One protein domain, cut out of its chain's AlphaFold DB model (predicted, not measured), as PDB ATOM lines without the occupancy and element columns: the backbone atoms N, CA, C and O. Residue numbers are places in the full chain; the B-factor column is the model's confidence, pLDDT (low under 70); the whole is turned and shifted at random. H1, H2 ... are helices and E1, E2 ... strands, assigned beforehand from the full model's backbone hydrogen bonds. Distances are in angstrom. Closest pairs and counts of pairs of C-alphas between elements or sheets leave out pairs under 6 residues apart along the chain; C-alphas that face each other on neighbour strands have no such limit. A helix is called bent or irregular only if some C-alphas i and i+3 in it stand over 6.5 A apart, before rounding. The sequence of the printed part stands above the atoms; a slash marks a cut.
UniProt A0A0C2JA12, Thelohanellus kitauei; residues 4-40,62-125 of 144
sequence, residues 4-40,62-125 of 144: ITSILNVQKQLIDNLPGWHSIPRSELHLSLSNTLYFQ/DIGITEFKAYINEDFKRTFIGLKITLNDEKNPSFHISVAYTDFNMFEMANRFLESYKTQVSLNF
ATOM      1  N   ILE A   4     182.859 234.749 124.235       75.94
ATOM      2  CA  ILE A   4     183.032 233.936 125.458       75.94
ATOM      3  C   ILE A   4     181.717 233.309 125.940       75.94
ATOM      4  O   ILE A   4     181.718 232.191 126.456       75.94
ATOM      5  N   THR A   5     180.587 233.997 125.777       81.44
ATOM      6  CA  THR A   5     179.266 233.478 126.159       81.44
ATOM      7  C   THR A   5     178.940 232.205 125.385       81.44
ATOM      8  O   THR A   5     178.314 231.306 125.939       81.44
ATOM      9  N   SER A   6     179.418 232.088 124.145       82.19
ATOM     10  CA  SER A   6     179.251 230.885 123.329       82.19
ATOM     11  C   SER A   6     179.990 229.685 123.924       82.19
ATOM     12  O   SER A   6     179.423 228.596 123.966       82.19
ATOM     13  N   ILE A   7     181.202 229.880 124.463       86.25
ATOM     14  CA  ILE A   7     181.949 228.823 125.170       86.25
ATOM     15  C   ILE A   7     181.170 228.359 126.400       86.25
ATOM     16  O   ILE A   7     180.931 227.164 126.562       86.25
ATOM     17  N   LEU A   8     180.731 229.304 127.236       88.50
ATOM     18  CA  LEU A   8     179.984 228.998 128.459       88.50
ATOM     19  C   LEU A   8     178.658 228.293 128.153       88.50
ATOM     20  O   LEU A   8     178.272 227.366 128.861       88.50
ATOM     21  N   ASN A   9     177.970 228.705 127.087       88.75
ATOM     22  CA  ASN A   9     176.731 228.073 126.657       88.75
ATOM     23  C   ASN A   9     176.968 226.634 126.189       88.75
ATOM     24  O   ASN A   9     176.246 225.743 126.619       88.75
ATOM     25  N   VAL A  10     177.995 226.383 125.367       88.56
ATOM     26  CA  VAL A  10     178.335 225.017 124.934       88.56
ATOM     27  C   VAL A  10     178.728 224.146 126.122       88.56
ATOM     28  O   VAL A  10     178.215 223.039 126.237       88.56
ATOM     29  N   GLN A  11     179.561 224.645 127.041       91.44
ATOM     30  CA  GLN A  11     179.913 223.919 128.267       91.44
ATOM     31  C   GLN A  11     178.669 223.555 129.082       91.44
ATOM     32  O   GLN A  11     178.513 222.403 129.477       91.44
ATOM     33  N   LYS A  12     177.766 224.518 129.299       91.75
ATOM     34  CA  LYS A  12     176.524 224.295 130.038       91.75
ATOM     35  C   LYS A  12     175.643 223.249 129.356       91.75
ATOM     36  O   LYS A  12     175.257 222.280 129.991       91.75
ATOM     37  N   GLN A  13     175.369 223.414 128.063       91.19
ATOM     38  CA  GLN A  13     174.530 222.477 127.312       91.19
ATOM     39  C   GLN A  13     175.135 221.074 127.274       91.19
ATOM     40  O   GLN A  13     174.410 220.092 127.375       91.19
ATOM     41  N   LEU A  14     176.456 220.962 127.160       91.75
ATOM     42  CA  LEU A  14     177.135 219.675 127.170       91.75
ATOM     43  C   LEU A  14     176.962 218.967 128.518       91.75
ATOM     44  O   LEU A  14     176.576 217.808 128.542       91.75
ATOM     45  N   ILE A  15     177.192 219.675 129.626       93.19
ATOM     46  CA  ILE A  15     177.086 219.119 130.983       93.19
ATOM     47  C   ILE A  15     175.633 218.778 131.339       93.19
ATOM     48  O   ILE A  15     175.379 217.724 131.918       93.19
ATOM     49  N   ASP A  16     174.682 219.642 130.973       93.06
ATOM     50  CA  ASP A  16     173.262 219.456 131.287       93.06
ATOM     51  C   ASP A  16     172.654 218.270 130.510       93.06
ATOM     52  O   ASP A  16     171.751 217.605 131.016       93.06
ATOM     53  N   ASN A  17     173.138 217.991 129.291       90.44
ATOM     54  CA  ASN A  17     172.564 216.961 128.415       90.44
ATOM     55  C   ASN A  17     173.377 215.659 128.356       90.44
ATOM     56  O   ASN A  17     172.806 214.612 128.050       90.44
ATOM     57  N   LEU A  18     174.686 215.697 128.620       90.44
ATOM     58  CA  LEU A  18     175.567 214.531 128.558       90.44
ATOM     59  C   LEU A  18     176.256 214.304 129.918       90.44
ATOM     60  O   LEU A  18     177.164 215.051 130.292       90.44
ATOM     61  N   PRO A  19     175.873 213.257 130.672       91.19
ATOM     62  CA  PRO A  19     176.482 212.972 131.965       91.19
ATOM     63  C   PRO A  19     177.948 212.544 131.815       91.19
ATOM     64  O   PRO A  19     178.323 211.879 130.851       91.19
ATOM     65  N   GLY A  20     178.774 212.892 132.803       93.12
ATOM     66  CA  GLY A  20     180.202 212.547 132.823       93.12
ATOM     67  C   GLY A  20     181.109 213.535 132.082       93.12
ATOM     68  O   GLY A  20     182.304 213.270 131.946       93.12
ATOM     69  N   TRP A  21     180.568 214.659 131.608       96.81
ATOM     70  CA  TRP A  21     181.351 215.769 131.071       96.81
ATOM     71  C   TRP A  21     181.724 216.784 132.151       96.81
ATOM     72  O   TRP A  21     180.950 217.084 133.058       96.81
ATOM     73  N   HIS A  22     182.915 217.355 132.006       96.25
ATOM     74  CA  HIS A  22     183.492 218.352 132.896       96.25
ATOM     75  C   HIS A  22     183.878 219.597 132.094       96.25
ATOM     76  O   HIS A  22     184.467 219.492 131.017       96.25
ATOM     77  N   SER A  23     183.555 220.785 132.615       95.50
ATOM     78  CA  SER A  23     184.021 222.048 132.032       95.50
ATOM     79  C   SER A  23     185.458 222.323 132.454       95.50
ATOM     80  O   SER A  23     185.840 222.086 133.599       95.50
ATOM     81  N   ILE A  24     186.251 222.852 131.526       94.19
ATOM     82  CA  ILE A  24     187.588 223.362 131.820       94.19
ATOM     83  C   ILE A  24     187.443 224.842 132.192       94.19
ATOM     84  O   ILE A  24     186.873 225.619 131.412       94.19
ATOM     85  N   PRO A  25     187.916 225.258 133.379       90.75
ATOM     86  CA  PRO A  25     187.811 226.644 133.800       90.75
ATOM     87  C   PRO A  25     188.717 227.532 132.945       90.75
ATOM     88  O   PRO A  25     189.774 227.120 132.471       90.75
ATOM     89  N   ARG A  26     188.334 228.805 132.796       84.75
ATOM     90  CA  ARG A  26     189.070 229.779 131.973       84.75
ATOM     91  C   ARG A  26     190.562 229.871 132.318       84.75
ATOM     92  O   ARG A  26     191.374 230.086 131.427       84.75
ATOM     93  N   SER A  27     190.914 229.733 133.594       86.25
ATOM     94  CA  SER A  27     192.296 229.779 134.088       86.25
ATOM     95  C   SER A  27     193.175 228.623 133.601       86.25
ATOM     96  O   SER A  27     194.399 228.742 133.638       86.25
ATOM     97  N   GLU A  28     192.561 227.527 133.156       89.25
ATOM     98  CA  GLU A  28     193.230 226.300 132.713       89.25
ATOM     99  C   GLU A  28     193.171 226.101 131.195       89.25
ATOM    100  O   GLU A  28     193.791 225.174 130.674       89.25
ATOM    101  N   LEU A  29     192.463 226.970 130.467       89.19
ATOM    102  CA  LEU A  29     192.449 226.934 129.009       89.19
ATOM    103  C   LEU A  29     193.863 227.178 128.477       89.19
ATOM    104  O   LEU A  29     194.508 228.175 128.803       89.19
ATOM    105  N   HIS A  30     194.330 226.261 127.640       90.94
ATOM    106  CA  HIS A  30     195.638 226.327 127.007       90.94
ATOM    107  C   HIS A  30     195.589 225.687 125.622       90.94
ATOM    108  O   HIS A  30     194.703 224.890 125.314       90.94
ATOM    109  N   LEU A  31     196.571 226.048 124.804       91.31
ATOM    110  CA  LEU A  31     196.860 225.427 123.523       91.31
ATOM    111  C   LEU A  31     198.153 224.629 123.690       91.31
ATOM    112  O   LEU A  31     199.197 225.198 124.008       91.31
ATOM    113  N   SER A  32     198.080 223.312 123.519       90.94
ATOM    114  CA  SER A  32     199.250 222.437 123.641       90.94
ATOM    115  C   SER A  32     200.172 222.596 122.433       90.94
ATOM    116  O   SER A  32     199.750 222.381 121.299       90.94
ATOM    117  N   LEU A  33     201.434 222.958 122.682       90.88
ATOM    118  CA  LEU A  33     202.462 223.126 121.643       90.88
ATOM    119  C   LEU A  33     203.287 221.858 121.396       90.88
ATOM    120  O   LEU A  33     203.940 221.737 120.363       90.88
ATOM    121  N   SER A  34     203.263 220.913 122.335       89.38
ATOM    122  CA  SER A  34     203.980 219.648 122.235       89.38
ATOM    123  C   SER A  34     203.191 218.518 122.886       89.38
ATOM    124  O   SER A  34     202.382 218.736 123.791       89.38
ATOM    125  N   ASN A  35     203.515 217.292 122.485       86.81
ATOM    126  CA  ASN A  35     203.200 216.108 123.274       86.81
ATOM    127  C   ASN A  35     204.014 216.086 124.578       86.81
ATOM    128  O   ASN A  35     204.901 216.918 124.804       86.81
ATOM    129  N   THR A  36     203.729 215.107 125.440       88.38
ATOM    130  CA  THR A  36     204.560 214.858 126.625       88.38
ATOM    131  C   THR A  36     205.920 214.324 126.181       88.38
ATOM    132  O   THR A  36     206.004 213.269 125.556       88.38
ATOM    133  N   LEU A  37     206.983 215.057 126.509       89.94
ATOM    134  CA  LEU A  37     208.363 214.686 126.203       89.94
ATOM    135  C   LEU A  37     209.062 214.173 127.466       89.94
ATOM    136  O   LEU A  37     208.853 214.698 128.561       89.94
ATOM    137  N   TYR A  38     209.915 213.161 127.307       89.88
ATOM    138  CA  TYR A  38     210.667 212.553 128.404       89.88
ATOM    139  C   TYR A  38     212.150 212.897 128.277       89.88
ATOM    140  O   TYR A  38     212.796 212.549 127.290       89.88
ATOM    141  N   PHE A  39     212.699 213.549 129.301       87.12
ATOM    142  CA  PHE A  39     214.106 213.941 129.367       87.12
ATOM    143  C   PHE A  39     214.717 213.525 130.704       87.12
ATOM    144  O   PHE A  39     214.014 213.398 131.709       87.12
ATOM    145  N   GLN A  40     216.040 213.352 130.749       90.88
ATOM    146  CA  GLN A  40     216.729 213.200 132.033       90.88
ATOM    147  C   GLN A  40     216.728 214.540 132.778       90.88
ATOM    148  O   GLN A  40     216.891 215.594 132.161       90.88
ATOM    149  N   ASP A  62     197.955 237.117 117.622       89.31
ATOM    150  CA  ASP A  62     196.545 236.773 117.750       89.31
ATOM    151  C   ASP A  62     196.262 235.427 117.084       89.31
ATOM    152  O   ASP A  62     196.752 235.142 115.991       89.31
ATOM    153  N   ILE A  63     195.458 234.601 117.750       87.81
ATOM    154  CA  ILE A  63     194.933 233.352 117.198       87.81
ATOM    155  C   ILE A  63     193.426 233.472 116.997       87.81
ATOM    156  O   ILE A  63     192.694 233.867 117.909       87.81
ATOM    157  N   GLY A  64     192.977 233.116 115.795       86.25
ATOM    158  CA  GLY A  64     191.565 233.028 115.446       86.25
ATOM    159  C   GLY A  64     191.009 231.630 115.706       86.25
ATOM    160  O   GLY A  64     191.700 230.627 115.522       86.25
ATOM    161  N   ILE A  65     189.750 231.564 116.118       83.44
ATOM    162  CA  ILE A  65     188.997 230.327 116.336       83.44
ATOM    163  C   ILE A  65     187.693 230.409 115.565       83.44
ATOM    164  O   ILE A  65     186.980 231.407 115.673       83.44
ATOM    165  N   THR A  66     187.365 229.337 114.845       78.88
ATOM    166  CA  THR A  66     186.201 229.304 113.948       78.88
ATOM    167  C   THR A  66     185.133 228.286 114.325       78.88
ATOM    168  O   THR A  66     183.977 228.441 113.938       78.88
ATOM    169  N   GLU A  67     185.492 227.216 115.037       86.69
ATOM    170  CA  GLU A  67     184.559 226.115 115.289       86.69
ATOM    171  C   GLU A  67     184.890 225.317 116.549       86.69
ATOM    172  O   GLU A  67     186.046 225.220 116.972       86.69
ATOM    173  N   PHE A  68     183.850 224.708 117.120       90.31
ATOM    174  CA  PHE A  68     183.997 223.615 118.072       90.31
ATOM    175  C   PHE A  68     184.225 222.305 117.325       90.31
ATOM    176  O   PHE A  68     183.614 222.056 116.286       90.31
ATOM    177  N   LYS A  69     185.059 221.436 117.887       92.00
ATOM    178  CA  LYS A  69     185.322 220.102 117.356       92.00
ATOM    179  C   LYS A  69     185.553 219.115 118.496       92.00
ATOM    180  O   LYS A  69     186.078 219.491 119.545       92.00
ATOM    181  N   ALA A  70     185.149 217.862 118.303       93.94
ATOM    182  CA  ALA A  70     185.506 216.792 119.222       93.94
ATOM    183  C   ALA A  70     186.938 216.316 118.947       93.94
ATOM    184  O   ALA A  70     187.355 216.180 117.794       93.94
ATOM    185  N   TYR A  71     187.678 216.036 120.009       94.12
ATOM    186  CA  TYR A  71     189.020 215.469 119.974       94.12
ATOM    187  C   TYR A  71     189.071 214.257 120.892       94.12
ATOM    188  O   TYR A  71     188.300 214.146 121.846       94.12
ATOM    189  N   ILE A  72     189.995 213.353 120.611       94.19
ATOM    190  CA  ILE A  72     190.262 212.190 121.441       94.19
ATOM    191  C   ILE A  72     191.753 212.161 121.756       94.19
ATOM    192  O   ILE A  72     192.570 212.545 120.918       94.19
ATOM    193  N   ASN A  73     192.108 211.778 122.979       91.81
ATOM    194  CA  ASN A  73     193.515 211.610 123.319       91.81
ATOM    195  C   ASN A  73     194.130 210.386 122.622       91.81
ATOM    196  O   ASN A  73     193.433 209.515 122.105       91.81
ATOM    197  N   GLU A  74     195.460 210.312 122.664       87.94
ATOM    198  CA  GLU A  74     196.252 209.279 121.984       87.94
ATOM    199  C   GLU A  74     195.920 207.842 122.428       87.94
ATOM    200  O   GLU A  74     196.061 206.917 121.633       87.94
ATOM    201  N   ASP A  75     195.457 207.637 123.669       91.38
ATOM    202  CA  ASP A  75     195.085 206.309 124.181       91.38
ATOM    203  C   ASP A  75     193.598 205.956 124.004       91.38
ATOM    204  O   ASP A  75     193.159 204.894 124.449       91.38
ATOM    205  N   PHE A  76     192.834 206.821 123.329       92.50
ATOM    206  CA  PHE A  76     191.415 206.654 123.015       92.50
ATOM    207  C   PHE A  76     190.478 206.503 124.219       92.50
ATOM    208  O   PHE A  76     189.376 205.963 124.075       92.50
ATOM    209  N   LYS A  77     190.878 206.983 125.401       93.75
ATOM    210  CA  LYS A  77     190.059 206.891 126.621       93.75
ATOM    211  C   LYS A  77     189.353 208.181 126.985       93.75
ATOM    212  O   LYS A  77     188.309 208.111 127.614       93.75
ATOM    213  N   ARG A  78     189.890 209.338 126.600       95.38
ATOM    214  CA  ARG A  78     189.335 210.649 126.954       95.38
ATOM    215  C   ARG A  78     188.891 211.410 125.728       95.38
ATOM    216  O   ARG A  78     189.645 211.544 124.766       95.38
ATOM    217  N   THR A  79     187.696 211.973 125.811       96.69
ATOM    218  CA  THR A  79     187.132 212.821 124.760       96.69
ATOM    219  C   THR A  79     187.130 214.267 125.219       96.69
ATOM    220  O   THR A  79     186.822 214.552 126.373       96.69
ATOM    221  N   PHE A  80     187.445 215.180 124.308       96.00
ATOM    222  CA  PHE A  80     187.476 216.616 124.548       96.00
ATOM    223  C   PHE A  80     186.554 217.323 123.561       96.00
ATOM    224  O   PHE A  80     186.494 216.954 122.391       96.00
ATOM    225  N   ILE A  81     185.882 218.377 124.015       94.19
ATOM    226  CA  ILE A  81     185.371 219.419 123.124       94.19
ATOM    227  C   ILE A  81     186.416 220.523 123.105       94.19
ATOM    228  O   ILE A  81     186.752 221.081 124.152       94.19
ATOM    229  N   GLY A  82     186.929 220.826 121.919       93.12
ATOM    230  CA  GLY A  82     187.946 221.842 121.708       93.12
ATOM    231  C   GLY A  82     187.498 222.920 120.734       93.12
ATOM    232  O   GLY A  82     186.652 222.703 119.870       93.12
ATOM    233  N   LEU A  83     188.098 224.090 120.883       90.81
ATOM    234  CA  LEU A  83     188.022 225.212 119.966       90.81
ATOM    235  C   LEU A  83     189.160 225.087 118.955       90.81
ATOM    236  O   LEU A  83     190.326 225.178 119.340       90.81
ATOM    237  N   LYS A  84     188.841 224.860 117.681       89.88
ATOM    238  CA  LYS A  84     189.849 224.690 116.631       89.88
ATOM    239  C   LYS A  84     190.457 226.034 116.247       89.88
ATOM    240  O   LYS A  84     189.730 226.977 115.931       89.88
ATOM    241  N   ILE A  85     191.786 226.084 116.202       88.00
ATOM    242  CA  ILE A  85     192.516 227.271 115.758       88.00
ATOM    243  C   ILE A  85     192.560 227.329 114.233       88.00
ATOM    244  O   ILE A  85     192.903 226.351 113.560       88.00
ATOM    245  N   THR A  86     192.243 228.497 113.687       80.62
ATOM    246  CA  THR A  86     192.385 228.800 112.267       80.62
ATOM    247  C   THR A  86     193.839 229.152 111.989       80.62
ATOM    248  O   THR A  86     194.306 230.232 112.343       80.62
ATOM    249  N   LEU A  87     194.565 228.231 111.361       72.31
ATOM    250  CA  LEU A  87     195.886 228.505 110.805       72.31
ATOM    251  C   LEU A  87     195.805 228.406 109.287       72.31
ATOM    252  O   LEU A  87     195.143 227.513 108.763       72.31
ATOM    253  N   ASN A  88     196.524 229.287 108.597       63.34
ATOM    254  CA  ASN A  88     196.622 229.298 107.135       63.34
ATOM    255  C   ASN A  88     197.612 228.241 106.599       63.34
ATOM    256  O   ASN A  88     198.182 228.428 105.529       63.34
ATOM    257  N   ASP A  89     197.852 227.161 107.347       64.50
ATOM    258  CA  ASP A  89     198.844 226.136 107.018       64.50
ATOM    259  C   ASP A  89     198.175 224.763 106.860       64.50
ATOM    260  O   ASP A  89     197.513 224.263 107.773       64.50
ATOM    261  N   GLU A  90     198.367 224.140 105.695       55.94
ATOM    262  CA  GLU A  90     197.864 222.800 105.371       55.94
ATOM    263  C   GLU A  90     198.491 221.700 106.246       55.94
ATOM    264  O   GLU A  90     197.907 220.627 106.396       55.94
ATOM    265  N   LYS A  91     199.645 221.960 106.879       61.31
ATOM    266  CA  LYS A  91     200.325 221.038 107.805       61.31
ATOM    267  C   LYS A  91     199.931 221.238 109.272       61.31
ATOM    268  O   LYS A  91     200.635 220.768 110.164       61.31
ATOM    269  N   ASN A  92     198.825 221.936 109.542       63.91
ATOM    270  CA  ASN A  92     198.370 222.228 110.899       63.91
ATOM    271  C   ASN A  92     198.185 220.929 111.721       63.91
ATOM    272  O   ASN A  92     197.320 220.116 111.375       63.91
ATOM    273  N   PRO A  93     198.903 220.750 112.850       68.12
ATOM    274  CA  PRO A  93     198.787 219.580 113.728       68.12
ATOM    275  C   PRO A  93     197.455 219.524 114.509       68.12
ATOM    276  O   PRO A  93     197.354 218.858 115.533       68.12
ATOM    277  N   SER A  94     196.406 220.194 114.024       81.69
ATOM    278  CA  SER A  94     195.097 220.338 114.667       81.69
ATOM    279  C   SER A  94     195.167 221.031 116.028       81.69
ATOM    280  O   SER A  94     194.551 220.572 116.993       81.69
ATOM    281  N   PHE A  95     195.877 222.164 116.102       87.62
ATOM    282  CA  PHE A  95     195.888 222.989 117.311       87.62
ATOM    283  C   PHE A  95     194.471 223.350 117.758       87.62
ATOM    284  O   PHE A  95     193.613 223.744 116.958       87.62
ATOM    285  N   HIS A  96     194.238 223.212 119.058       91.00
ATOM    286  CA  HIS A  96     192.949 223.466 119.674       91.00
ATOM    287  C   HIS A  96     193.108 223.878 121.134       91.00
ATOM    288  O   HIS A  96     194.123 223.595 121.769       91.00
ATOM    289  N   ILE A  97     192.074 224.531 121.661       92.12
ATOM    290  CA  ILE A  97     191.925 224.816 123.089       92.12
ATOM    291  C   ILE A  97     190.777 223.962 123.610       92.12
ATOM    292  O   ILE A  97     189.626 224.180 123.232       92.12
ATOM    293  N   SER A  98     191.072 222.994 124.470       94.00
ATOM    294  CA  SER A  98     190.041 222.166 125.102       94.00
ATOM    295  C   SER A  98     189.220 222.998 126.084       94.00
ATOM    296  O   SER A  98     189.777 223.648 126.965       94.00
ATOM    297  N   VAL A  99     187.893 222.959 125.949       94.06
ATOM    298  CA  VAL A  99     186.945 223.673 126.824       94.06
ATOM    299  C   VAL A  99     186.132 222.731 127.704       94.06
ATOM    300  O   VAL A  99     185.608 223.150 128.732       94.06
ATOM    301  N   ALA A 100     186.014 221.463 127.331       95.62
ATOM    302  CA  ALA A 100     185.376 220.441 128.148       95.62
ATOM    303  C   ALA A 100     186.002 219.079 127.863       95.62
ATOM    304  O   ALA A 100     186.547 218.863 126.777       95.62
ATOM    305  N   TYR A 101     185.909 218.163 128.819       96.94
ATOM    306  CA  TYR A 101     186.412 216.803 128.667       96.94
ATOM    307  C   TYR A 101     185.541 215.781 129.393       96.94
ATOM    308  O   TYR A 101     184.750 216.123 130.270       96.94
ATOM    309  N   THR A 102     185.723 214.516 129.039       97.06
ATOM    310  CA  THR A 102     185.203 213.367 129.774       97.06
ATOM    311  C   THR A 102     186.259 212.263 129.817       97.06
ATOM    312  O   THR A 102     187.060 212.121 128.889       97.06
ATOM    313  N   ASP A 103     186.264 211.472 130.893       96.44
ATOM    314  CA  ASP A 103     187.166 210.323 131.072       96.44
ATOM    315  C   ASP A 103     186.756 209.084 130.253       96.44
ATOM    316  O   ASP A 103     187.335 208.008 130.413       96.44
ATOM    317  N   PHE A 104     185.759 209.233 129.378       95.06
ATOM    318  CA  PHE A 104     185.236 208.173 128.526       95.06
ATOM    319  C   PHE A 104     185.444 208.470 127.037       95.06
ATOM    320  O   PHE A 104     185.519 209.620 126.590       95.06
ATOM    321  N   ASN A 105     185.471 207.410 126.229       95.75
ATOM    322  CA  ASN A 105     185.392 207.535 124.780       95.75
ATOM    323  C   ASN A 105     183.938 207.813 124.368       95.75
ATOM    324  O   ASN A 105     183.126 206.903 124.213       95.75
ATOM    325  N   MET A 106     183.617 209.094 124.222       95.56
ATOM    326  CA  MET A 106     182.330 209.620 123.780       95.56
ATOM    327  C   MET A 106     182.470 210.390 122.461       95.56
ATOM    328  O   MET A 106     181.632 211.235 122.164       95.56
ATOM    329  N   PHE A 107     183.513 210.125 121.667       95.06
ATOM    330  CA  PHE A 107     183.845 210.904 120.467       95.06
ATOM    331  C   PHE A 107     182.675 211.026 119.476       95.06
ATOM    332  O   PHE A 107     182.307 212.128 119.074       95.06
ATOM    333  N   GLU A 108     182.018 209.912 119.155       94.69
ATOM    334  CA  GLU A 108     180.848 209.903 118.265       94.69
ATOM    335  C   GLU A 108     179.660 210.684 118.845       94.69
ATOM    336  O   GLU A 108     178.966 211.412 118.137       94.69
ATOM    337  N   MET A 109     179.429 210.566 120.154       93.38
ATOM    338  CA  MET A 109     178.350 211.279 120.841       93.38
ATOM    339  C   MET A 109     178.625 212.787 120.896       93.38
ATOM    340  O   MET A 109     177.718 213.584 120.667       93.38
ATOM    341  N   ALA A 110     179.881 213.167 121.134       93.69
ATOM    342  CA  ALA A 110     180.358 214.541 121.105       93.69
ATOM    343  C   ALA A 110     180.154 215.178 119.724       93.69
ATOM    344  O   ALA A 110     179.625 216.284 119.640       93.69
ATOM    345  N   ASN A 111     180.503 214.475 118.641       92.75
ATOM    346  CA  ASN A 111     180.282 214.971 117.281       92.75
ATOM    347  C   ASN A 111     178.792 215.188 116.991       92.75
ATOM    348  O   ASN A 111     178.421 216.269 116.545       92.75
ATOM    349  N   ARG A 112     177.923 214.229 117.334       92.62
ATOM    350  CA  ARG A 112     176.464 214.393 117.168       92.62
ATOM    351  C   ARG A 112     175.916 215.578 117.963       92.62
ATOM    352  O   ARG A 112     175.070 216.319 117.465       92.62
ATOM    353  N   PHE A 113     176.398 215.768 119.192       91.38
ATOM    354  CA  PHE A 113     176.040 216.928 120.002       91.38
ATOM    355  C   PHE A 113     176.435 218.232 119.294       91.38
ATOM    356  O   PHE A 113     175.585 219.102 119.113       91.38
ATOM    357  N   LEU A 114     177.676 218.341 118.813       89.69
ATOM    358  CA  LEU A 114     178.152 219.524 118.089       89.69
ATOM    359  C   LEU A 114     177.399 219.766 116.770       89.69
ATOM    360  O   LEU A 114     177.093 220.910 116.453       89.69
ATOM    361  N   GLU A 115     177.038 218.723 116.024       88.50
ATOM    362  CA  GLU A 115     176.241 218.850 114.793       88.50
ATOM    363  C   GLU A 115     174.836 219.408 115.059       88.50
ATOM    364  O   GLU A 115     174.320 220.207 114.269       88.50
ATOM    365  N   SER A 116     174.223 219.022 116.184       84.00
ATOM    366  CA  SER A 116     172.935 219.577 116.620       84.00
ATOM    367  C   SER A 116     173.053 221.033 117.096       84.00
ATOM    368  O   SER A 116     172.123 221.823 116.938       84.00
ATOM    369  N   TYR A 117     174.231 221.409 117.599       74.62
ATOM    370  CA  TYR A 117     174.593 222.747 118.052       74.62
ATOM    371  C   TYR A 117     175.449 223.455 116.997       74.62
ATOM    372  O   TYR A 117     176.635 223.692 117.223       74.62
ATOM    373  N   LYS A 118     174.846 223.834 115.856       64.62
ATOM    374  CA  LYS A 118     175.470 224.636 114.773       64.62
ATOM    375  C   LYS A 118     175.907 226.035 115.242       64.62
ATOM    376  O   LYS A 118     175.382 227.055 114.802       64.62
ATOM    377  N   THR A 119     176.865 226.089 116.151       65.56
ATOM    378  CA  THR A 119     177.348 227.310 116.777       65.56
ATOM    379  C   THR A 119     178.638 227.686 116.080       65.56
ATOM    380  O   THR A 119     179.702 227.150 116.384       65.56
ATOM    381  N   GLN A 120     178.539 228.599 115.118       67.19
ATOM    382  CA  GLN A 120     179.724 229.292 114.641       67.19
ATOM    383  C   GLN A 120     180.214 230.206 115.761       67.19
ATOM    384  O   GLN A 120     179.442 230.975 116.337       67.19
ATOM    385  N   VAL A 121     181.493 230.085 116.087       77.12
ATOM    386  CA  VAL A 121     182.181 230.981 117.013       77.12
ATOM    387  C   VAL A 121     183.266 231.696 116.243       77.12
ATOM    388  O   VAL A 121     183.952 231.083 115.435       77.12
ATOM    389  N   SER A 122     183.409 232.993 116.481       81.12
ATOM    390  CA  SER A 122     184.528 233.766 115.964       81.12
ATOM    391  C   SER A 122     185.214 234.402 117.157       81.12
ATOM    392  O   SER A 122     184.795 235.440 117.648       81.12
ATOM    393  N   LEU A 123     186.219 233.714 117.692       82.38
ATOM    394  CA  LEU A 123     187.000 234.222 118.818       82.38
ATOM    395  C   LEU A 123     188.385 234.609 118.331       82.38
ATOM    396  O   LEU A 123     189.000 233.862 117.575       82.38
ATOM    397  N   ASN A 124     188.892 235.722 118.847       86.19
ATOM    398  CA  ASN A 124     190.297 236.082 118.736       86.19
ATOM    399  C   ASN A 124     190.906 236.109 120.135       86.19
ATOM    400  O   ASN A 124     190.375 236.764 121.036       86.19
ATOM    401  N   PHE A 125     192.013 235.396 120.315       85.25
ATOM    402  CA  PHE A 125     192.785 235.410 121.552       85.25
ATOM    403  C   PHE A 125     194.159 236.005 121.291       85.25
ATOM    404  O   PHE A 125     194.874 235.542 120.405       85.25
TER     405      PHE A 125
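AT A GLANCE: This is residues 4 to 40 and 62 to 125 of the 144 residues of a protein of Thelohanellus kitauei (UniProt A0A0C2JA12). A curled sheet of five strands, bent like part of a barrel, has two helices, H1 and H2, over one and the same face. Residues 24 to 40, with no named element, lead away from this body to a far end at Gln 40 and make much of the length. The printed part has 101 residues with two named helices and five named strands, in the order H1 E1 E2 E3 E4 H2 E5; the sheet runs E1 E4 E3 E2 E5, all antiparallel. The class is mixed, helices and strands. The whole is compact, with a radius of gyration of the C-alphas of 13.7 A and spans of 43 by 29 by 27 A.

HOW THE PARTS SIT: The sheet is strongly twisted, and across it the way turns by 195 degrees. E2, residues 62 to 72, E3, residues 79 to 86, and E4, residues 96 to 102, form a meander, each strand the antiparallel neighbour of the one before, in two hairpins. N 80 and O 71 are 2.8 A apart, within hydrogen-bond range, as are N 99 and O 81 at 2.8 A. E1, residues 21 to 23, is the edge strand beside E4, with N 22 and O 101 2.8 A apart. E2 bends by 81 degrees at residue 67; before the bend it has E5, residues 123 to 125, the other edge strand, as its neighbour, with N 65 and O 123 2.8 A apart. E1 and E5 are apart. H1, residues 4 to 17, is on the sheet at a height of 7.5 A, over E1 and E4, and forms two layers with it, a helix on one face of a sheet. It runs along the strands, at 25 degrees to E1 on the local plane; its closest C-alphas to E1 are those of Ile 15 and Trp 21, 5.4 A. H2, residues 107 to 116, is on the same face at a height of 8.9 A, over E2 and only just over E3, on which 3 of its C-alphas fall. The closest C-alphas of H2 and E2 are those of Asn 111 and Ala 70, 5.9 A. H1 and H2 are close but not clearly touching, the C-alphas of Leu 14 and Phe 113 being closest at 7.8 A, with a steep tilt of 62 degrees, opposite ways. In both helices every O i to N i+4 pair is within hydrogen-bond range.

IN THESE COORDINATES: H1 begins at C-alpha 4 (183.032, 233.936, 125.458) and is 20.2 A long. E2 measures 25.6 A, E3 21.0 A, E4 16.2 A and H2 14.5 A. E5 ends at C-alpha 125 (192.785, 235.410, 121.552).

THE WHOLE: The C-alphas farthest apart are those of Gln 40 and Ser 116, 46.9 A. Residues 41 to 61 are not printed, and C-alphas 40 and 62 are 34.2 A apart across this cut. Of the links printed whole, none is long. Mean pLDDT of the printed part is 87.5; residues 88 to 93 and 118 to 120 are under 70.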